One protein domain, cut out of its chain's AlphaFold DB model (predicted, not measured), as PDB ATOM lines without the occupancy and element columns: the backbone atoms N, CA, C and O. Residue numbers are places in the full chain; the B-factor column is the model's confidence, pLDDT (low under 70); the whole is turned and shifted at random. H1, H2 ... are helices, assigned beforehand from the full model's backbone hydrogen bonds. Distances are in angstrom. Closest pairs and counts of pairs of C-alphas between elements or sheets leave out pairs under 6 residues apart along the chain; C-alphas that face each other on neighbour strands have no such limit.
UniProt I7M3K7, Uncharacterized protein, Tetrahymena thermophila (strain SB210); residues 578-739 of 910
ATOM      1  N   ASN A 578     -10.336  51.491 -50.656       80.06
ATOM      2  CA  ASN A 578     -10.864  52.473 -49.708       80.06
ATOM      3  C   ASN A 578      -9.879  52.835 -48.581       80.06
ATOM      4  O   ASN A 578     -10.238  53.584 -47.672       80.06
ATOM      5  N   LEU A 579      -8.643  52.323 -48.617       85.25
ATOM      6  CA  LEU A 579      -7.650  52.578 -47.576       85.25
ATOM      7  C   LEU A 579      -7.127  54.021 -47.670       85.25
ATOM      8  O   LEU A 579      -6.459  54.389 -48.645       85.25
ATOM      9  N   GLN A 580      -7.431  54.825 -46.649       86.38
ATOM     10  CA  GLN A 580      -6.948  56.199 -46.505       86.38
ATOM     11  C   GLN A 580      -5.536  56.227 -45.907       86.38
ATOM     12  O   GLN A 580      -5.207  55.389 -45.066       86.38
ATOM     13  N   ASP A 581      -4.722  57.217 -46.286       83.06
ATOM     14  CA  ASP A 581      -3.337  57.341 -45.802       83.06
ATOM     15  C   ASP A 581      -3.264  57.517 -44.274       83.06
ATOM     16  O   ASP A 581      -2.343  57.022 -43.636       83.06
ATOM     17  N   SER A 582      -4.291  58.119 -43.665       82.06
ATOM     18  CA  SER A 582      -4.437  58.274 -42.209       82.06
ATOM     19  C   SER A 582      -4.613  56.956 -41.442       82.06
ATOM     20  O   SER A 582      -4.448  56.930 -40.224       82.06
ATOM     21  N   MET A 583      -4.966  55.863 -42.126       82.44
ATOM     22  CA  MET A 583      -5.142  54.537 -41.525       82.44
ATOM     23  C   MET A 583      -3.859  53.696 -41.566       82.44
ATOM     24  O   MET A 583      -3.822  52.621 -40.964       82.44
ATOM     25  N   ILE A 584      -2.829  54.149 -42.286       88.19
ATOM     26  CA  ILE A 584      -1.569  53.428 -42.465       88.19
ATOM     27  C   ILE A 584      -0.640  53.761 -41.286       88.19
ATOM     28  O   ILE A 584      -0.407  54.939 -41.020       88.19
ATOM     29  N   PRO A 585      -0.110  52.756 -40.559       87.06
ATOM     30  CA  PRO A 585       0.837  52.994 -39.477       87.06
ATOM     31  C   PRO A 585       2.088  53.742 -39.950       87.06
ATOM     32  O   PRO A 585       2.606  53.470 -41.035       87.06
ATOM     33  N   GLU A 586       2.603  54.637 -39.108       83.88
ATOM     34  CA  GLU A 586       3.874  55.322 -39.351       83.88
ATOM     35  C   GLU A 586       5.000  54.293 -39.566       83.88
ATOM     36  O   GLU A 586       5.125  53.329 -38.807       83.88
ATOM     37  N   GLY A 587       5.780  54.462 -40.639       81.19
ATOM     38  CA  GLY A 587       6.800  53.495 -41.071       81.19
ATOM     39  C   GLY A 587       6.354  52.506 -42.160       81.19
ATOM     40  O   GLY A 587       7.173  51.710 -42.617       81.19
ATOM     41  N   LEU A 588       5.095  52.566 -42.616       88.06
ATOM     42  CA  LEU A 588       4.610  51.842 -43.796       88.06
ATOM     43  C   LEU A 588       4.127  52.797 -44.890       88.06
ATOM     44  O   LEU A 588       3.442  53.783 -44.631       88.06
ATOM     45  N   THR A 589       4.409  52.454 -46.142       88.12
ATOM     46  CA  THR A 589       3.774  53.079 -47.307       88.12
ATOM     47  C   THR A 589       2.527  52.311 -47.743       88.12
ATOM     48  O   THR A 589       2.392  51.104 -47.522       88.12
ATOM     49  N   LYS A 590       1.614  52.983 -48.456       84.25
ATOM     50  CA  LYS A 590       0.429  52.336 -49.046       84.25
ATOM     51  C   LYS A 590       0.797  51.175 -49.968       84.25
ATOM     52  O   LYS A 590       0.129  50.145 -49.961       84.25
ATOM     53  N   GLN A 591       1.888  51.311 -50.717       83.56
ATOM     54  CA  GLN A 591       2.379  50.249 -51.586       83.56
ATOM     55  C   GLN A 591       2.878  49.041 -50.780       83.56
ATOM     56  O   GLN A 591       2.513  47.915 -51.099       83.56
ATOM     57  N   GLU A 592       3.608  49.263 -49.685       84.81
ATOM     58  CA  GLU A 592       4.060  48.199 -48.778       84.81
ATOM     59  C   GLU A 592       2.915  47.495 -48.037       84.81
ATOM     60  O   GLU A 592       3.086  46.353 -47.608       84.81
ATOM     61  N   VAL A 593       1.763  48.152 -47.876       85.19
ATOM     62  CA  VAL A 593       0.536  47.547 -47.331       85.19
ATOM     63  C   VAL A 593      -0.202  46.724 -48.388       85.19
ATOM     64  O   VAL A 593      -0.752  45.674 -48.071       85.19
ATOM     65  N   ILE A 594      -0.241  47.182 -49.638       83.25
ATOM     66  CA  ILE A 594      -0.953  46.474 -50.709       83.25
ATOM     67  C   ILE A 594      -0.141  45.273 -51.199       83.25
ATOM     68  O   ILE A 594      -0.736  44.243 -51.512       83.25
ATOM     69  N   PHE A 595       1.190  45.382 -51.224       82.31
ATOM     70  CA  PHE A 595       2.126  44.379 -51.734       82.31
ATOM     71  C   PHE A 595       3.083  43.894 -50.638       82.31
ATOM     72  O   PHE A 595       4.283  44.171 -50.695       82.31
ATOM     73  N   PRO A 596       2.579  43.188 -49.608       82.25
ATOM     74  CA  PRO A 596       3.431  42.674 -48.556       82.25
ATOM     75  C   PRO A 596       4.463  41.693 -49.107       82.25
ATOM     76  O   PRO A 596       5.559  41.688 -48.580       82.25
ATOM     77  N   GLU A 597       4.180  40.917 -50.153       77.44
ATOM     78  CA  GLU A 597       5.071  39.889 -50.702       77.44
ATOM     79  C   GLU A 597       6.226  40.399 -51.578       77.44
ATOM     80  O   GLU A 597       7.028  39.578 -52.020       77.44
ATOM     81  N   ASP A 598       6.329  41.715 -51.812       76.06
ATOM     82  CA  ASP A 598       7.331  42.309 -52.705       76.06
ATOM     83  C   ASP A 598       8.758  41.817 -52.385       76.06
ATOM     84  O   ASP A 598       9.312  42.033 -51.299       76.06
ATOM     85  N   PHE A 599       9.362  41.144 -53.366       71.88
ATOM     86  CA  PHE A 599      10.695  40.558 -53.258       71.88
ATOM     87  C   PHE A 599      11.809  41.609 -53.291       71.88
ATOM     88  O   PHE A 599      12.925  41.328 -52.856       71.88
ATOM     89  N   LYS A 600      11.545  42.838 -53.756       67.69
ATOM     90  CA  LYS A 600      12.574  43.885 -53.889       67.69
ATOM     91  C   LYS A 600      13.227  44.247 -52.561       67.69
ATOM     92  O   LYS A 600      14.417  44.559 -52.537       67.69
ATOM     93  N   THR A 601      12.459  44.172 -51.478       62.97
ATOM     94  CA  THR A 601      12.858  44.591 -50.128       62.97
ATOM     95  C   THR A 601      13.168  43.420 -49.191       62.97
ATOM     96  O   THR A 601      13.591  43.653 -48.063       62.97
ATOM     97  N   THR A 602      13.012  42.168 -49.643       69.31
ATOM     98  CA  THR A 602      13.167  40.979 -48.789       69.31
ATOM     99  C   THR A 602      14.400  40.162 -49.189       69.31
ATOM    100  O   THR A 602      14.472  39.645 -50.299       69.31
ATOM    101  N   PHE A 603      15.357  39.997 -48.269       69.25
ATOM    102  CA  PHE A 603      16.599  39.229 -48.469       69.25
ATOM    103  C   PHE A 603      16.599  37.903 -47.690       69.25
ATOM    104  O   PHE A 603      17.596  37.547 -47.071       69.25
ATOM    105  N   CYS A 604      15.475  37.181 -47.707       77.62
ATOM    106  CA  CYS A 604      15.279  35.948 -46.939       77.62
ATOM    107  C   CYS A 604      15.193  34.722 -47.843       77.62
ATOM    108  O   CYS A 604      14.296  34.611 -48.683       77.62
ATOM    109  N   SER A 605      16.146  33.806 -47.665       74.94
ATOM    110  CA  SER A 605      16.330  32.654 -48.547       74.94
ATOM    111  C   SER A 605      15.197  31.640 -48.391       74.94
ATOM    112  O   SER A 605      14.643  31.159 -49.384       74.94
ATOM    113  N   SER A 606      14.787  31.377 -47.149       79.25
ATOM    114  CA  SER A 606      13.697  30.465 -46.815       79.25
ATOM    115  C   SER A 606      12.342  30.987 -47.303       79.25
ATOM    116  O   SER A 606      11.573  30.226 -47.895       79.25
ATOM    117  N   TYR A 607      12.079  32.290 -47.161       82.50
ATOM    118  CA  TYR A 607      10.889  32.952 -47.708       82.50
ATOM    119  C   TYR A 607      10.833  32.899 -49.243       82.50
ATOM    120  O   TYR A 607       9.812  32.492 -49.800       82.50
ATOM    121  N   ILE A 608      11.920  33.275 -49.931       82.75
ATOM    122  CA  ILE A 608      11.963  33.313 -51.403       82.75
ATOM    123  C   ILE A 608      11.726  31.920 -51.990       82.75
ATOM    124  O   ILE A 608      10.909  31.779 -52.899       82.75
ATOM    125  N   ASN A 609      12.372  30.886 -51.441       80.62
ATOM    126  CA  ASN A 609      12.194  29.510 -51.913       80.62
ATOM    127  C   ASN A 609      10.747  29.021 -51.735       80.62
ATOM    128  O   ASN A 609      10.163  28.471 -52.667       80.62
ATOM    129  N   GLN A 610      10.137  29.259 -50.567       82.50
ATOM    130  CA  GLN A 610       8.758  28.829 -50.317       82.50
ATOM    131  C   GLN A 610       7.745  29.574 -51.195       82.50
ATOM    132  O   GLN A 610       6.790  28.972 -51.684       82.50
ATOM    133  N   MET A 611       7.952  30.871 -51.434       82.12
ATOM    134  CA  MET A 611       7.081  31.646 -52.316       82.12
ATOM    135  C   MET A 611       7.230  31.261 -53.789       82.12
ATOM    136  O   MET A 611       6.224  31.221 -54.497       82.12
ATOM    137  N   GLU A 612       8.437  30.934 -54.253       83.19
ATOM    138  CA  GLU A 612       8.677  30.438 -55.615       83.19
ATOM    139  C   GLU A 612       7.857  29.164 -55.891       83.19
ATOM    140  O   GLU A 612       7.184  29.064 -56.921       83.19
ATOM    141  N   ASP A 613       7.853  28.216 -54.950       83.06
ATOM    142  CA  ASP A 613       7.094  26.968 -55.069       83.06
ATOM    143  C   ASP A 613       5.579  27.214 -55.085       83.06
ATOM    144  O   ASP A 613       4.869  26.679 -55.942       83.06
ATOM    145  N   ILE A 614       5.086  28.088 -54.202       82.75
ATOM    146  CA  ILE A 614       3.674  28.495 -54.174       82.75
ATOM    147  C   ILE A 614       3.270  29.121 -55.519       82.75
ATOM    148  O   ILE A 614       2.247  28.743 -56.097       82.75
ATOM    149  N   LEU A 615       4.077  30.037 -56.057       81.50
ATOM    150  CA  LEU A 615       3.792  30.720 -57.321       81.50
ATOM    151  C   LEU A 615       3.834  29.765 -58.526       81.50
ATOM    152  O   LEU A 615       3.002  29.887 -59.431       81.50
ATOM    153  N   LYS A 616       4.743  28.778 -58.538       82.56
ATOM    154  CA  LYS A 616       4.794  27.731 -59.575       82.56
ATOM    155  C   LYS A 616       3.530  26.878 -59.586       82.56
ATOM    156  O   LYS A 616       2.992  26.605 -60.663       82.56
ATOM    157  N   GLU A 617       3.036  26.478 -58.417       81.31
ATOM    158  CA  GLU A 617       1.785  25.720 -58.302       81.31
ATOM    159  C   GLU A 617       0.570  26.558 -58.732       81.31
ATOM    160  O   GLU A 617      -0.278  26.082 -59.491       81.31
ATOM    161  N   LEU A 618       0.526  27.844 -58.372       76.50
ATOM    162  CA  LEU A 618      -0.510  28.772 -58.840       76.50
ATOM    163  C   LEU A 618      -0.490  28.991 -60.355       76.50
ATOM    164  O   LEU A 618      -1.546  28.998 -60.989       76.50
ATOM    165  N   SER A 619       0.692  29.117 -60.960       79.00
ATOM    166  CA  SER A 619       0.827  29.241 -62.414       79.00
ATOM    167  C   SER A 619       0.244  28.016 -63.134       79.00
ATOM    168  O   SER A 619      -0.517  28.168 -64.097       79.00
ATOM    169  N   LYS A 620       0.496  26.797 -62.626       78.56
ATOM    170  CA  LYS A 620      -0.118  25.554 -63.140       78.56
ATOM    171  C   LYS A 620      -1.638  25.553 -62.966       78.56
ATOM    172  O   LYS A 620      -2.363  25.176 -63.888       78.56
ATOM    173  N   TYR A 621      -2.127  26.009 -61.816       72.25
ATOM    174  CA  TYR A 621      -3.558  26.104 -61.545       72.25
ATOM    175  C   TYR A 621      -4.269  27.060 -62.518       72.25
ATOM    176  O   TYR A 621      -5.282  26.688 -63.112       72.25
ATOM    177  N   TYR A 622      -3.713  28.243 -62.793       75.06
ATOM    178  CA  TYR A 622      -4.312  29.188 -63.744       75.06
ATOM    179  C   TYR A 622      -4.330  28.683 -65.193       75.06
ATOM    180  O   TYR A 622      -5.256  29.015 -65.938       75.06
ATOM    181  N   VAL A 623      -3.381  27.822 -65.587       70.75
ATOM    182  CA  VAL A 623      -3.434  27.105 -66.877       70.75
ATOM    183  C   VAL A 623      -4.667  26.206 -66.953       70.75
ATOM    184  O   VAL A 623      -5.360  26.218 -67.967       70.75
ATOM    185  N   SER A 624      -4.978  25.473 -65.878       62.88
ATOM    186  CA  SER A 624      -6.138  24.571 -65.842       62.88
ATOM    187  C   SER A 624      -7.484  25.299 -65.955       62.88
ATOM    188  O   SER A 624      -8.452  24.735 -66.460       62.88
ATOM    189  N   LEU A 625      -7.531  26.570 -65.542       59.69
ATOM    190  CA  LEU A 625      -8.727  27.412 -65.581       59.69
ATOM    191  C   LEU A 625      -8.824  28.312 -66.823       59.69
ATOM    192  O   LEU A 625      -9.796  29.052 -66.958       59.69
ATOM    193  N   GLY A 626      -7.824  28.305 -67.711       63.22
ATOM    194  CA  GLY A 626      -7.780  29.201 -68.874       63.22
ATOM    195  C   GLY A 626      -7.601  30.688 -68.526       63.22
ATOM    196  O   GLY A 626      -7.948  31.550 -69.333       63.22
ATOM    197  N   LYS A 627      -7.064  31.017 -67.340       69.12
ATOM    198  CA  LYS A 627      -6.883  32.400 -66.860       69.12
ATOM    199  C   LYS A 627      -5.495  32.948 -67.214       69.12
ATOM    200  O   LYS A 627      -4.563  32.940 -66.412       69.12
ATOM    201  N   PHE A 628      -5.345  33.424 -68.450       71.62
ATOM    202  CA  PHE A 628      -4.042  33.818 -69.010       71.62
ATOM    203  C   PHE A 628      -3.395  35.055 -68.359       71.62
ATOM    204  O   PHE A 628      -2.169  35.101 -68.269       71.62
ATOM    205  N   GLN A 629      -4.181  36.036 -67.897       70.12
ATOM    206  CA  GLN A 629      -3.642  37.246 -67.251       70.12
ATOM    207  C   GLN A 629      -3.086  36.945 -65.853       70.12
ATOM    208  O   GLN A 629      -1.960  37.329 -65.547       70.12
ATOM    209  N   ASP A 630      -3.812  36.154 -65.062       71.75
ATOM    210  CA  ASP A 630      -3.375  35.732 -63.726       71.75
ATOM    211  C   ASP A 630      -2.113  34.859 -63.793       71.75
ATOM    212  O   ASP A 630      -1.186  35.010 -62.996       71.75
ATOM    213  N   ARG A 631      -2.014  34.001 -64.819       78.19
ATOM    214  CA  ARG A 631      -0.789  33.248 -65.116       78.19
ATOM    215  C   ARG A 631       0.389  34.167 -65.441       78.19
ATOM    216  O   ARG A 631       1.502  33.908 -64.992       78.19
ATOM    217  N   LYS A 632       0.169  35.213 -66.247       77.88
ATOM    218  CA  LYS A 632       1.219  36.171 -66.617       77.88
ATOM    219  C   LYS A 632       1.752  36.889 -65.375       77.88
ATOM    220  O   LYS A 632       2.963  36.967 -65.218       77.88
ATOM    221  N   PHE A 633       0.863  37.316 -64.480       76.62
ATOM    222  CA  PHE A 633       1.236  37.910 -63.197       76.62
ATOM    223  C   PHE A 633       2.052  36.942 -62.324       76.62
ATOM    224  O   PHE A 633       3.140  37.299 -61.879       76.62
ATOM    225  N   ALA A 634       1.582  35.698 -62.149       77.38
ATOM    226  CA  ALA A 634       2.308  34.681 -61.384       77.38
ATOM    227  C   ALA A 634       3.714  34.421 -61.952       77.38
ATOM    228  O   ALA A 634       4.674  34.329 -61.194       77.38
ATOM    229  N   ASN A 635       3.864  34.365 -63.279       79.75
ATOM    230  CA  ASN A 635       5.168  34.185 -63.922       79.75
ATOM    231  C   ASN A 635       6.108  35.381 -63.715       79.75
ATOM    232  O   ASN A 635       7.288  35.167 -63.464       79.75
ATOM    233  N   THR A 636       5.605  36.618 -63.761       81.75
ATOM    234  CA  THR A 636       6.409  37.808 -63.436       81.75
ATOM    235  C   THR A 636       6.915  37.760 -61.994       81.75
ATOM    236  O   THR A 636       8.084  38.031 -61.749       81.75
ATOM    237  N   GLN A 637       6.076  37.338 -61.045       79.31
ATOM    238  CA  GLN A 637       6.490  37.170 -59.648       79.31
ATOM    239  C   GLN A 637       7.524  36.039 -59.468       79.31
ATOM    240  O   GLN A 637       8.433  36.167 -58.653       79.31
ATOM    241  N   ILE A 638       7.442  34.957 -60.256       82.56
ATOM    242  CA  ILE A 638       8.471  33.898 -60.286       82.56
ATOM    243  C   ILE A 638       9.807  34.451 -60.802       82.56
ATOM    244  O   ILE A 638      10.848  34.168 -60.213       82.56
ATOM    245  N   GLU A 639       9.793  35.244 -61.876       83.06
ATOM    246  CA  GLU A 639      11.002  35.876 -62.423       83.06
ATOM    247  C   GLU A 639      11.654  36.825 -61.405       83.06
ATOM    248  O   GLU A 639      12.873  36.794 -61.228       83.06
ATOM    249  N   GLU A 640      10.854  37.616 -60.685       82.19
ATOM    250  CA  GLU A 640      11.333  38.488 -59.606       82.19
ATOM    251  C   GLU A 640      11.948  37.685 -58.445       82.19
ATOM    252  O   GLU A 640      13.050  38.009 -57.992       82.19
ATOM    253  N   ALA A 641      11.300  36.596 -58.012       81.19
ATOM    254  CA  ALA A 641      11.829  35.701 -56.979       81.19
ATOM    255  C   ALA A 641      13.156  35.042 -57.406       81.19
ATOM    256  O   ALA A 641      14.114  35.015 -56.631       81.19
ATOM    257  N   MET A 642      13.254  34.577 -58.658       80.56
ATOM    258  CA  MET A 642      14.485  34.008 -59.219       80.56
ATOM    259  C   MET A 642      15.617  35.038 -59.303       80.56
ATOM    260  O   MET A 642      16.755  34.734 -58.942       80.56
ATOM    261  N   GLY A 643      15.316  36.265 -59.738       81.88
ATOM    262  CA  GLY A 643      16.290  37.356 -59.766       81.88
ATOM    263  C   GLY A 643      16.839  37.666 -58.374       81.88
ATOM    264  O   GLY A 643      18.043  37.871 -58.206       81.88
ATOM    265  N   LYS A 644      15.978  37.624 -57.351       81.06
ATOM    266  CA  LYS A 644      16.384  37.887 -55.969       81.06
ATOM    267  C   LYS A 644      17.166  36.737 -55.337       81.06
ATOM    268  O   LYS A 644      18.111  36.981 -54.590       81.06
ATOM    269  N   LYS A 645      16.849  35.494 -55.700       80.12
ATOM    270  CA  LYS A 645      17.628  34.305 -55.335       80.12
ATOM    271  C   LYS A 645      19.060  34.373 -55.868       80.12
ATOM    272  O   LYS A 645      19.996  34.149 -55.110       80.12
ATOM    273  N   PHE A 646      19.234  34.785 -57.124       78.69
ATOM    274  CA  PHE A 646      20.565  35.023 -57.689       78.69
ATOM    275  C   PHE A 646      21.323  36.124 -56.930       78.69
ATOM    276  O   PHE A 646      22.520  36.004 -56.681       78.69
ATOM    277  N   GLU A 647      20.632  37.191 -56.509       79.44
ATOM    278  CA  GLU A 647      21.245  38.241 -55.692       79.44
ATOM    279  C   GLU A 647      21.703  37.738 -54.312       79.44
ATOM    280  O   GLU A 647      22.745  38.186 -53.829       79.44
ATOM    281  N   LEU A 648      20.966  36.796 -53.706       75.38
ATOM    282  CA  LEU A 648      21.349  36.123 -52.461       75.38
ATOM    283  C   LEU A 648      22.546  35.182 -52.644       75.38
ATOM    284  O   LEU A 648      23.420  35.154 -51.784       75.38
ATOM    285  N   GLU A 649      22.636  34.464 -53.764       78.75
ATOM    286  CA  GLU A 649      23.768  33.569 -54.061       78.75
ATOM    287  C   GLU A 649      25.097  34.326 -54.195       78.75
ATOM    288  O   GLU A 649      26.141  33.826 -53.782       78.75
ATOM    289  N   ILE A 650      25.070  35.556 -54.721       77.81
ATOM    290  CA  ILE A 650      26.262  36.414 -54.845       77.81
ATOM    291  C   ILE A 650      26.499  37.312 -53.620       77.81
ATOM    292  O   ILE A 650      27.484  38.058 -53.584       77.81
ATOM    293  N   LEU A 651      25.600  37.291 -52.629       74.75
ATOM    294  CA  LEU A 651      25.685  38.121 -51.427       74.75
ATOM    295  C   LEU A 651      26.937  37.812 -50.584       74.75
ATOM    296  O   LEU A 651      27.603  38.778 -50.209       74.75
ATOM    297  N   PRO A 652      27.350  36.542 -50.366       75.31
ATOM    298  CA  PRO A 652      28.605  36.229 -49.676       75.31
ATOM    299  C   PRO A 652      29.819  36.892 -50.340       75.31
ATOM    300  O   PRO A 652      30.599  37.562 -49.674       75.31
ATOM    301  N   SER A 653      29.914  36.845 -51.673       72.38
ATOM    302  CA  SER A 653      31.001  37.498 -52.417       72.38
ATOM    303  C   SER A 653      30.940  39.033 -52.362       72.38
ATOM    304  O   SER A 653      31.971  39.709 -52.412       72.38
ATOM    305  N   LYS A 654      29.743  39.631 -52.246       76.25
ATOM    306  CA  LYS A 654      29.582  41.079 -51.998       76.25
ATOM    307  C   LYS A 654      30.017  41.473 -50.582       76.25
ATOM    308  O   LYS A 654      30.548  42.569 -50.419       76.25
ATOM    309  N   VAL A 655      29.820  40.589 -49.604       75.81
ATOM    310  CA  VAL A 655      30.293  40.765 -48.223       75.81
ATOM    311  C   VAL A 655      31.813  40.631 -48.149       75.81
ATOM    312  O   VAL A 655      32.476  41.524 -47.630       75.81
ATOM    313  N   GLU A 656      32.384  39.595 -48.764       71.25
ATOM    314  CA  GLU A 656      33.838  39.376 -48.842       71.25
ATOM    315  C   GLU A 656      34.573  40.513 -49.566       71.25
ATOM    316  O   GLU A 656      35.677  40.890 -49.181       71.25
ATOM    317  N   SER A 657      33.951  41.104 -50.592       71.31
ATOM    318  CA  SER A 657      34.500  42.263 -51.312       71.31
ATOM    319  C   SER A 657      34.229  43.615 -50.640       71.31
ATOM    320  O   SER A 657      34.616  44.648 -51.188       71.31
ATOM    321  N   GLY A 658      33.549  43.638 -49.486       69.94
ATOM    322  CA  GLY A 658      33.216  44.857 -48.742       69.94
ATOM    323  C   GLY A 658      32.191  45.772 -49.424       69.94
ATOM    324  O   GLY A 658      31.992  46.902 -48.985       69.94
ATOM    325  N   LYS A 659      31.530  45.311 -50.496       74.88
ATOM    326  CA  LYS A 659      30.483  46.068 -51.206       74.88
ATOM    327  C   LYS A 659      29.178  46.149 -50.417       74.88
ATOM    328  O   LYS A 659      28.394  47.066 -50.644       74.88
ATOM    329  N   VAL A 660      28.940  45.180 -49.537       75.50
ATOM    330  CA  VAL A 660      27.811  45.130 -48.603       75.50
ATOM    331  C   VAL A 660      28.354  44.678 -47.252       75.50
ATOM    332  O   VAL A 660      29.158  43.754 -47.199       75.50
ATOM    333  N   THR A 661      27.946  45.306 -46.155       75.12
ATOM    334  CA  THR A 661      28.346  44.873 -44.808       75.12
ATOM    335  C   THR A 661      27.320  43.907 -44.217       75.12
ATOM    336  O   THR A 661      26.127  43.999 -44.508       75.12
ATOM    337  N   LEU A 662      27.755  43.007 -43.328       74.69
ATOM    338  CA  LEU A 662      26.835  42.154 -42.557       74.69
ATOM    339  C   LEU A 662      25.812  42.993 -41.772       74.69
ATOM    340  O   LEU A 662      24.642  42.634 -41.706       74.69
ATOM    341  N   ASN A 663      26.227  44.162 -41.274       74.69
ATOM    342  CA  ASN A 663      25.343  45.088 -40.568       74.69
ATOM    343  C   ASN A 663      24.234  45.669 -41.467       74.69
ATOM    344  O   ASN A 663      23.109  45.877 -41.017       74.69
ATOM    345  N   GLN A 664      24.516  45.910 -42.751       73.12
ATOM    346  CA  GLN A 664      23.487  46.329 -43.708       73.12
ATOM    347  C   GLN A 664      22.446  45.224 -43.918       73.12
ATOM    348  O   GLN A 664      21.254  45.515 -43.921       73.12
ATOM    349  N   ILE A 665      22.875  43.963 -44.032       74.81
ATOM    350  CA  ILE A 665      21.971  42.810 -44.176       74.81
ATOM    351  C   ILE A 665      21.118  42.640 -42.913       74.81
ATOM    352  O   ILE A 665      19.897  42.535 -43.015       74.81
ATOM    353  N   TYR A 666      21.741  42.709 -41.736       77.25
ATOM    354  CA  TYR A 666      21.056  42.693 -40.443       77.25
ATOM    355  C   TYR A 666      19.978  43.785 -40.350       77.25
ATOM    356  O   TYR A 666      18.824  43.507 -40.032       77.25
ATOM    357  N   THR A 667      20.318  45.019 -40.739       76.94
ATOM    358  CA  THR A 667      19.381  46.155 -40.729       76.94
ATOM    359  C   THR A 667      18.170  45.910 -41.638       76.94
ATOM    360  O   THR A 667      17.049  46.242 -41.258       76.94
ATOM    361  N   TYR A 668      18.355  45.283 -42.808       78.25
ATOM    362  CA  TYR A 668      17.242  44.923 -43.695       78.25
ATOM    363  C   TYR A 668      16.298  43.885 -43.078       78.25
ATOM    364  O   TYR A 668      15.082  44.007 -43.222       78.25
ATOM    365  N   TYR A 669      16.836  42.877 -42.387       79.31
ATOM    366  CA  TYR A 669      16.022  41.877 -41.694       79.31
ATOM    367  C   TYR A 669      15.205  42.503 -40.563       79.31
ATOM    368  O   TYR A 669      13.997  42.271 -40.480       79.31
ATOM    369  N   CYS A 670      15.832  43.354 -39.748       78.94
ATOM    370  CA  CYS A 670      15.148  44.075 -38.679       78.94
ATOM    371  C   CYS A 670      14.034  44.984 -39.226       78.94
ATOM    372  O   CYS A 670      12.908  44.925 -38.729       78.94
ATOM    373  N   ASP A 671      14.294  45.753 -40.292       81.81
ATOM    374  CA  ASP A 671      13.281  46.604 -40.940       81.81
ATOM    375  C   ASP A 671      12.099  45.777 -41.477       81.81
ATOM    376  O   ASP A 671      10.934  46.105 -41.236       81.81
ATOM    377  N   ALA A 672      12.370  44.645 -42.136       83.19
ATOM    378  CA  ALA A 672      11.328  43.759 -42.651       83.19
ATOM    379  C   ALA A 672      10.447  43.172 -41.531       83.19
ATOM    380  O   ALA A 672       9.220  43.140 -41.664       83.19
ATOM    381  N   ILE A 673      11.048  42.762 -40.408       83.38
ATOM    382  CA  ILE A 673      10.327  42.233 -39.241       83.38
ATOM    383  C   ILE A 673       9.450  43.315 -38.595       83.38
ATOM    384  O   ILE A 673       8.295  43.042 -38.243       83.38
ATOM    385  N   VAL A 674       9.964  44.540 -38.455       83.06
ATOM    386  CA  VAL A 674       9.211  45.682 -37.909       83.06
ATOM    387  C   VAL A 674       8.038  46.035 -38.821       83.06
ATOM    388  O   VAL A 674       6.911  46.198 -38.347       83.06
ATOM    389  N   LYS A 675       8.255  46.079 -40.136       86.56
ATOM    390  CA  LYS A 675       7.186  46.326 -41.109       86.56
ATOM    391  C   LYS A 675       6.123  45.232 -41.086       86.56
ATOM    392  O   LYS A 675       4.936  45.545 -41.150       86.56
ATOM    393  N   ASP A 676       6.502  43.966 -40.927       87.38
ATOM    394  CA  ASP A 676       5.531  42.877 -40.780       87.38
ATOM    395  C   ASP A 676       4.716  42.972 -39.493       87.38
ATOM    396  O   ASP A 676       3.513  42.722 -39.537       87.38
ATOM    397  N   ARG A 677       5.302  43.428 -38.377       85.25
ATOM    398  CA  ARG A 677       4.529  43.758 -37.166       85.25
ATOM    399  C   ARG A 677       3.439  44.787 -37.467       85.25
ATOM    400  O   ARG A 677       2.269  44.547 -37.173       85.25
ATOM    401  N   LEU A 678       3.819  45.904 -38.086       85.38
ATOM    402  CA  LEU A 678       2.899  46.999 -38.408       85.38
ATOM    403  C   LEU A 678       1.786  46.543 -39.369       85.38
ATOM    404  O   LEU A 678       0.617  46.886 -39.182       85.38
ATOM    405  N   ARG A 679       2.121  45.707 -40.361       90.12
ATOM    406  CA  ARG A 679       1.147  45.112 -41.292       90.12
ATOM    407  C   ARG A 679       0.173  44.177 -40.588       90.12
ATOM    408  O   ARG A 679      -1.024  44.265 -40.835       90.12
ATOM    409  N   ILE A 680       0.655  43.304 -39.700       86.19
ATOM    410  CA  ILE A 680      -0.194  42.379 -38.936       86.19
ATOM    411  C   ILE A 680      -1.236  43.161 -38.133       86.19
ATOM    412  O   ILE A 680      -2.426  42.843 -38.192       86.19
ATOM    413  N   GLU A 681      -0.817  44.205 -37.418       81.88
ATOM    414  CA  GLU A 681      -1.726  45.053 -36.644       81.88
ATOM    415  C   GLU A 681      -2.771  45.740 -37.526       81.88
ATOM    416  O   GLU A 681      -3.962  45.737 -37.197       81.88
ATOM    417  N   LEU A 682      -2.341  46.291 -38.663       86.31
ATOM    418  CA  LEU A 682      -3.228  46.925 -39.630       86.31
ATOM    419  C   LEU A 682      -4.237  45.924 -40.209       86.31
ATOM    420  O   LEU A 682      -5.439  46.173 -40.184       86.31
ATOM    421  N   TYR A 683      -3.784  44.766 -40.684       88.00
ATOM    422  CA  TYR A 683      -4.655  43.759 -41.288       88.00
ATOM    423  C   TYR A 683      -5.656  43.172 -40.293       88.00
ATOM    424  O   TYR A 683      -6.795  42.900 -40.672       88.00
ATOM    425  N   ILE A 684      -5.292  43.045 -39.014       76.56
ATOM    426  CA  ILE A 684      -6.238  42.667 -37.957       76.56
ATOM    427  C   ILE A 684      -7.327  43.734 -37.797       76.56
ATOM    428  O   ILE A 684      -8.503  43.376 -37.713       76.56
ATOM    429  N   LYS A 685      -6.964  45.026 -37.786       79.19
ATOM    430  CA  LYS A 685      -7.930  46.140 -37.718       79.19
ATOM    431  C   LYS A 685      -8.850  46.178 -38.942       79.19
ATOM    432  O   LYS A 685     -10.028  46.481 -38.804       79.19
ATOM    433  N   LEU A 686      -8.327  45.824 -40.115       79.19
ATOM    434  CA  LEU A 686      -9.063  45.783 -41.383       79.19
ATOM    435  C   LEU A 686      -9.858  44.480 -41.605       79.19
ATOM    436  O   LEU A 686     -10.536  44.335 -42.622       79.19
ATOM    437  N   GLY A 687      -9.777  43.507 -40.690       72.69
ATOM    438  CA  GLY A 687     -10.446  42.210 -40.838       72.69
ATOM    439  C   GLY A 687      -9.892  41.340 -41.979       72.69
ATOM    440  O   GLY A 687     -10.612  40.485 -42.504       72.69
ATOM    441  N   LEU A 688      -8.631  41.563 -42.370       80.75
ATOM    442  CA  LEU A 688      -7.884  40.833 -43.400       80.75
ATOM    443  C   LEU A 688      -6.985  39.759 -42.760       80.75
ATOM    444  O   LEU A 688      -5.760  39.817 -42.813       80.75
ATOM    445  N   TYR A 689      -7.587  38.762 -42.117       76.69
ATOM    446  CA  TYR A 689      -6.841  37.791 -41.301       76.69
ATOM    447  C   TYR A 689      -5.905  36.874 -42.097       76.69
ATOM    448  O   TYR A 689      -4.853  36.507 -41.582       76.69
ATOM    449  N   ASP A 690      -6.227  36.562 -43.355       76.00
ATOM    450  CA  ASP A 690      -5.340  35.786 -44.234       76.00
ATOM    451  C   ASP A 690      -4.045  36.542 -44.554       76.00
ATOM    452  O   ASP A 690      -2.972  35.942 -44.633       76.00
ATOM    453  N   TRP A 691      -4.141  37.871 -44.652       85.94
ATOM    454  CA  TRP A 691      -3.014  38.779 -44.855       85.94
ATOM    455  C   TRP A 691      -2.190  38.933 -43.577       85.94
ATOM    456  O   TRP A 691      -0.962  38.878 -43.615       85.94
ATOM    457  N   ALA A 692      -2.855  39.042 -42.422       81.75
ATOM    458  CA  ALA A 692      -2.185  39.011 -41.123       81.75
ATOM    459  C   ALA A 692      -1.431  37.684 -40.910       81.75
ATOM    460  O   ALA A 692      -0.292  37.688 -40.449       81.75
ATOM    461  N   SER A 693      -2.032  36.552 -41.292       80.56
ATOM    462  CA  SER A 693      -1.401  35.231 -41.213       80.56
ATOM    463  C   SER A 693      -0.207  35.106 -42.158       80.56
ATOM    464  O   SER A 693       0.797  34.506 -41.782       80.56
ATOM    465  N   PHE A 694      -0.288  35.688 -43.358       87.12
ATOM    466  CA  PHE A 694       0.825  35.723 -44.305       87.12
ATOM    467  C   PHE A 694       2.030  36.484 -43.739       87.12
ATOM    468  O   PHE A 694       3.135  35.944 -43.702       87.12
ATOM    469  N   CYS A 695       1.825  37.703 -43.229       86.50
ATOM    470  CA  CYS A 695       2.908  38.482 -42.620       86.50
ATOM    471  C   CYS A 695       3.453  37.823 -41.349       86.50
ATOM    472  O   CYS A 695       4.648  37.912 -41.083       86.50
ATOM    473  N   LEU A 696       2.616  37.114 -40.585       83.38
ATOM    474  CA  LEU A 696       3.071  36.346 -39.425       83.38
ATOM    475  C   LEU A 696       3.982  35.177 -39.836       83.38
ATOM    476  O   LEU A 696       5.030  34.992 -39.219       83.38
ATOM    477  N   ALA A 697       3.623  34.440 -40.893       83.56
ATOM    478  CA  ALA A 697       4.444  33.366 -41.453       83.56
ATOM    479  C   ALA A 697       5.786  33.893 -41.984       83.56
ATOM    480  O   ALA A 697       6.842  33.356 -41.654       83.56
ATOM    481  N   ARG A 698       5.763  34.989 -42.758       86.69
ATOM    482  CA  ARG A 698       6.993  35.603 -43.275       86.69
ATOM    483  C   ARG A 698       7.895  36.111 -42.154       86.69
ATOM    484  O   ARG A 698       9.092  35.839 -42.177       86.69
ATOM    485  N   ARG A 699       7.333  36.791 -41.153       85.31
ATOM    486  CA  ARG A 699       8.079  37.254 -39.978       85.31
ATOM    487  C   ARG A 699       8.787  36.105 -39.260       85.31
ATOM    488  O   ARG A 699       9.919  36.275 -38.825       85.31
ATOM    489  N   GLN A 700       8.139  34.949 -39.125       83.06
ATOM    490  CA  GLN A 700       8.752  33.775 -38.497       83.06
ATOM    491  C   GLN A 700       9.913  33.212 -39.320       83.06
ATOM    492  O   GLN A 700      10.932  32.861 -38.737       83.06
ATOM    493  N   LEU A 701       9.799  33.187 -40.650       84.31
ATOM    494  CA  LEU A 701      10.900  32.774 -41.529       84.31
ATOM    495  C   LEU A 701      12.086  33.734 -41.461       84.31
ATOM    496  O   LEU A 701      13.222  33.284 -41.385       84.31
ATOM    497  N   LEU A 702      11.822  35.044 -41.408       82.81
ATOM    498  CA  LEU A 702      12.862  36.054 -41.207       82.81
ATOM    499  C   LEU A 702      13.603  35.834 -39.883       82.81
ATOM    500  O   LEU A 702      14.826  35.829 -39.871       82.81
ATOM    501  N   ILE A 703      12.875  35.603 -38.786       80.25
ATOM    502  CA  ILE A 703      13.472  35.333 -37.469       80.25
ATOM    503  C   ILE A 703      14.262  34.020 -37.476       80.25
ATOM    504  O   ILE A 703      15.347  33.971 -36.905       80.25
ATOM    505  N   GLN A 704      13.750  32.971 -38.124       81.19
ATOM    506  CA  GLN A 704      14.456  31.695 -38.220       81.19
ATOM    507  C   GLN A 704      15.761  31.835 -39.013       81.19
ATOM    508  O   GLN A 704      16.788  31.379 -38.530       81.19
ATOM    509  N   ASP A 705      15.752  32.536 -40.154       79.19
ATOM    510  CA  ASP A 705      16.978  32.832 -40.910       79.19
ATOM    511  C   ASP A 705      17.968  33.637 -40.038       79.19
ATOM    512  O   ASP A 705      19.159  33.340 -40.056       79.19
ATOM    513  N   MET A 706      17.519  34.615 -39.235       80.00
ATOM    514  CA  MET A 706      18.414  35.346 -38.316       80.00
ATOM    515  C   MET A 706      19.040  34.431 -37.251       80.00
ATOM    516  O   MET A 706      20.233  34.551 -36.974       80.00
ATOM    517  N   ILE A 707      18.259  33.505 -36.683       76.75
ATOM    518  CA  ILE A 707      18.733  32.517 -35.700       76.75
ATOM    519  C   ILE A 707      19.754  31.570 -36.335       76.75
ATOM    520  O   ILE A 707      20.808  31.330 -35.750       76.75
ATOM    521  N   ASP A 708      19.470  31.068 -37.537       75.50
ATOM    522  CA  ASP A 708      20.347  30.151 -38.270       75.50
ATOM    523  C   ASP A 708      21.681  30.817 -38.666       75.50
ATOM    524  O   ASP A 708      22.682  30.128 -38.857       75.50
ATOM    525  N   ASN A 709      21.709  32.153 -38.755       73.69
ATOM    526  CA  ASN A 709      22.907  32.965 -39.000       73.69
ATOM    527  C   ASN A 709      23.566  33.510 -37.715       73.69
ATOM    528  O   ASN A 709      24.473  34.338 -37.808       73.69
ATOM    529  N   GLU A 710      23.131  33.062 -36.531       77.56
ATOM    530  CA  GLU A 710      23.648  33.484 -35.218       77.56
ATOM    531  C   GLU A 710      23.573  35.010 -34.972       77.56
ATOM    532  O   GLU A 710      24.406  35.584 -34.269       77.56
ATOM    533  N   TRP A 711      22.581  35.696 -35.553       77.19
ATOM    534  CA  TRP A 711      22.365  37.129 -35.330       77.19
ATOM    535  C   TRP A 711      21.552  37.396 -34.060       77.19
ATOM    536  O   TRP A 711      20.696  36.599 -33.672       77.19
ATOM    537  N   ASP A 712      21.806  38.542 -33.424       72.94
ATOM    538  CA  ASP A 712      21.034  38.981 -32.259       72.94
ATOM    539  C   ASP A 712      19.571  39.256 -32.652       72.94
ATOM    540  O   ASP A 712      19.273  39.772 -33.726       72.94
ATOM    541  N   ILE A 713      18.641  38.875 -31.782       70.44
ATOM    542  CA  ILE A 713      17.196  39.004 -31.990       70.44
ATOM    543  C   ILE A 713      16.510  39.777 -30.857       70.44
ATOM    544  O   ILE A 713      15.279  39.872 -30.853       70.44
ATOM    545  N   GLU A 714      17.252  40.292 -29.867       60.44
ATOM    546  CA  GLU A 714      16.670  41.034 -28.738       60.44
ATOM    547  C   GLU A 714      15.874  42.262 -29.198       60.44
ATOM    548  O   GLU A 714      14.762  42.478 -28.711       60.44
ATOM    549  N   ASP A 715      16.347  42.958 -30.235       53.47
ATOM    550  CA  ASP A 715      15.729  44.176 -30.778       53.47
ATOM    551  C   ASP A 715      14.364  43.955 -31.475       53.47
ATOM    552  O   ASP A 715      13.685  44.916 -31.843       53.47
ATOM    553  N   VAL A 716      13.924  42.704 -31.675       59.28
ATOM    554  CA  VAL A 716      12.743  42.360 -32.503       59.28
ATOM    555  C   VAL A 716      11.678  41.502 -31.790       59.28
ATOM    556  O   VAL A 716      10.701  41.056 -32.413       59.28
ATOM    557  N   LYS A 717      11.812  41.300 -30.468       53.94
ATOM    558  CA  LYS A 717      11.022  40.335 -29.665       53.94
ATOM    559  C   LYS A 717       9.591  40.724 -29.258       53.94
ATOM    560  O   LYS A 717       8.883  39.880 -28.712       53.94
ATOM    561  N   GLU A 718       9.071  41.907 -29.565       55.94
ATOM    562  CA  GLU A 718       7.752  42.315 -29.044       55.94
ATOM    563  C   GLU A 718       6.572  42.090 -30.009       55.94
ATOM    564  O   GLU A 718       6.193  42.998 -30.748       55.94
ATOM    565  N   ILE A 719       5.937  40.905 -29.961       52.84
ATOM    566  CA  ILE A 719       4.509  40.696 -30.306       52.84
ATOM    567  C   ILE A 719       3.947  39.529 -29.476       52.84
ATOM    568  O   ILE A 719       4.500  38.430 -29.485       52.84
ATOM    569  N   ASN A 720       2.786  39.708 -28.836       57.47
ATOM    570  CA  ASN A 720       2.038  38.611 -28.204       57.47
ATOM    571  C   ASN A 720       1.339  37.736 -29.270       57.47
ATOM    572  O   ASN A 720       0.132  37.838 -29.511       57.47
ATOM    573  N   VAL A 721       2.120  36.875 -29.928       52.78
ATOM    574  CA  VAL A 721       1.699  35.966 -31.012       52.78
ATOM    575  C   VAL A 721       0.502  35.092 -30.606       52.78
ATOM    576  O   VAL A 721      -0.395  34.858 -31.416       52.78
ATOM    577  N   LYS A 722       0.413  34.686 -29.329       51.34
ATOM    578  CA  LYS A 722      -0.688  33.858 -28.801       51.34
ATOM    579  C   LYS A 722      -2.052  34.555 -28.900       51.34
ATOM    580  O   LYS A 722      -3.026  33.937 -29.320       51.34
ATOM    581  N   SER A 723      -2.117  35.849 -28.581       48.72
ATOM    582  CA  SER A 723      -3.339  36.670 -28.687       48.72
ATOM    583  C   SER A 723      -3.852  36.776 -30.135       48.72
ATOM    584  O   SER A 723      -5.060  36.718 -30.386       48.72
ATOM    585  N   ILE A 724      -2.936  36.871 -31.102       52.81
ATOM    586  CA  ILE A 724      -3.249  37.015 -32.530       52.81
ATOM    587  C   ILE A 724      -3.701  35.681 -33.133       52.81
ATOM    588  O   ILE A 724      -4.740  35.635 -33.791       52.81
ATOM    589  N   ILE A 725      -2.992  34.585 -32.842       53.31
ATOM    590  CA  ILE A 725      -3.377  33.232 -33.272       53.31
ATOM    591  C   ILE A 725      -4.768  32.869 -32.735       53.31
ATOM    592  O   ILE A 725      -5.583  32.312 -33.471       53.31
ATOM    593  N   GLN A 726      -5.089  33.243 -31.494       52.69
ATOM    594  CA  GLN A 726      -6.415  33.003 -30.917       52.69
ATOM    595  C   GLN A 726      -7.524  33.764 -31.667       52.69
ATOM    596  O   GLN A 726      -8.590  33.205 -31.935       52.69
ATOM    597  N   LYS A 727      -7.276  35.023 -32.061       51.12
ATOM    598  CA  LYS A 727      -8.216  35.819 -32.872       51.12
ATOM    599  C   LYS A 727      -8.395  35.253 -34.287       51.12
ATOM    600  O   LYS A 727      -9.515  35.256 -34.792       51.12
ATOM    601  N   ILE A 728      -7.330  34.727 -34.899       49.94
ATOM    602  CA  ILE A 728      -7.379  34.072 -36.219       49.94
ATOM    603  C   ILE A 728      -8.185  32.764 -36.146       49.94
ATOM    604  O   ILE A 728      -9.105  32.572 -36.942       49.94
ATOM    605  N   LYS A 729      -7.931  31.910 -35.144       49.03
ATOM    606  CA  LYS A 729      -8.655  30.640 -34.933       49.03
ATOM    607  C   LYS A 729     -10.153  30.834 -34.703       49.03
ATOM    608  O   LYS A 729     -10.963  30.120 -35.287       49.03
ATOM    609  N   ASN A 730     -10.538  31.818 -33.890       50.38
ATOM    610  CA  ASN A 730     -11.950  32.106 -33.624       50.38
ATOM    611  C   ASN A 730     -12.714  32.510 -34.898       50.38
ATOM    612  O   ASN A 730     -13.883  32.162 -35.051       50.38
ATOM    613  N   THR A 731     -12.056  33.197 -35.834       47.16
ATOM    614  CA  THR A 731     -12.657  33.606 -37.112       47.16
ATOM    615  C   THR A 731     -12.632  32.485 -38.156       47.16
ATOM    616  O   THR A 731     -13.598  32.345 -38.900       47.16
ATOM    617  N   GLN A 732     -11.595  31.636 -38.180       45.88
ATOM    618  CA  GLN A 732     -11.571  30.424 -39.013       45.88
ATOM    619  C   GLN A 732     -12.682  29.444 -38.618       45.88
ATOM    620  O   GLN A 732     -13.391  28.957 -39.494       45.88
ATOM    621  N   ASN A 733     -12.923  29.253 -37.316       48.06
ATOM    622  CA  ASN A 733     -14.042  28.447 -36.821       48.06
ATOM    623  C   ASN A 733     -15.404  29.023 -37.250       48.06
ATOM    624  O   ASN A 733     -16.256  28.275 -37.725       48.06
ATOM    625  N   LYS A 734     -15.588  30.351 -37.179       48.34
ATOM    626  CA  LYS A 734     -16.790  31.019 -37.716       48.34
ATOM    627  C   LYS A 734     -16.917  30.872 -39.238       48.34
ATOM    628  O   LYS A 734     -18.020  30.700 -39.743       48.34
ATOM    629  N   GLY A 735     -15.804  30.902 -39.975       44.94
ATOM    630  CA  GLY A 735     -15.768  30.701 -41.426       44.94
ATOM    631  C   GLY A 735     -16.093  29.265 -41.855       44.94
ATOM    632  O   GLY A 735     -16.786  29.061 -42.852       44.94
ATOM    633  N   GLU A 736     -15.646  28.260 -41.102       50.34
ATOM    634  CA  GLU A 736     -16.030  26.860 -41.318       50.34
ATOM    635  C   GLU A 736     -17.491  26.598 -40.952       50.34
ATOM    636  O   GLU A 736     -18.182  25.874 -41.671       50.34
ATOM    637  N   GLU A 737     -17.986  27.205 -39.873       51.94
ATOM    638  CA  GLU A 737     -19.397  27.147 -39.493       51.94
ATOM    639  C   GLU A 737     -20.283  27.813 -40.557       51.94
ATOM    640  O   GLU A 737     -21.270  27.215 -40.985       51.94
ATOM    641  N   LEU A 738     -19.869  28.966 -41.096       52.03
ATOM    642  CA  LEU A 738     -20.507  29.628 -42.238       52.03
ATOM    643  C   LEU A 738     -20.495  28.734 -43.486       52.03
ATOM    644  O   LEU A 738     -21.538  28.572 -44.113       52.03
ATOM    645  N   LYS A 739     -19.370  28.092 -43.833       56.31
ATOM    646  CA  LYS A 739     -19.305  27.144 -44.965       56.31
ATOM    647  C   LYS A 739     -20.242  25.954 -44.771       56.31
ATOM    648  O   LYS A 739     -20.921  25.558 -45.718       56.31
TER     649      LYS A 739
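AT A GLANCE: This is residues 578 to 739 of the 910 residues of an uncharacterized protein of Tetrahymena thermophila (strain SB210) (UniProt I7M3K7). Two long helical hairpins, H2 with H3 and H5 with H6, make a V; H4 lies in the connection at its closed end, and the start of H2 packs on H6. H1 lies near H5, and the far end of H7, residues 733 to 739, sticks out. The printed part has 162 residues with seven named helices, H1 to H7 in order, and no named strand: all helix. It is compact, with a radius of gyration of the C-alphas of 17.5 A and spans of 56 by 42 by 31 A.

HOW THE PARTS SIT: H1, residues 590 to 594, is close to but not clearly touching H5, residues 662 to 685; the closest C-alphas, Val 593 and Arg 679, are 6.5 A apart. H2, residues 605 to 624, and H3, residues 628 to 649, form a hairpin at a shallow tilt of 21 degrees, C-alphas of Ser 619 and Arg 631 closest at 5.1 A. H4, residues 651 to 656, and H3 meet only through their link. H5 and H6, residues 689 to 708, form a hairpin at 22 degrees, also shallow, C-alphas of Ile 680 and Ala 692 closest at 4.5 A. H2, with residues 605 to 607 alone, touches residues 698 to 705 of H6, opposite ways at a steep tilt of 39 degrees, C-alphas of Tyr 607 and Leu 701 closest at 6.2 A. H3 and H5 are apart. H7, residues 721 to 739, is close to but not clearly touching H6, with C-alphas of Tyr 689 and Ile 728 closest at 6.3 A. In H1 to H7 every O i to N i+4 pair is within hydrogen-bond range.

IN THESE COORDINATES: H1 begins at C-alpha 590, (0.429, 52.336, -49.046). H2 measures 29.5 A, H3 31.6 A, H5 35.3 A, H6 28.4 A and H7 26.7 A from first to last C-alpha. H7 ends at C-alpha 739, (-19.305, 27.144, -44.965).

THE WHOLE: The C-alphas farthest apart, of Ser 657 and Glu 737, are 57.2 A apart. The printed part has no cut. The link from H6 to H7 is long. Residues 714 to 739 are among those with pLDDT under 70.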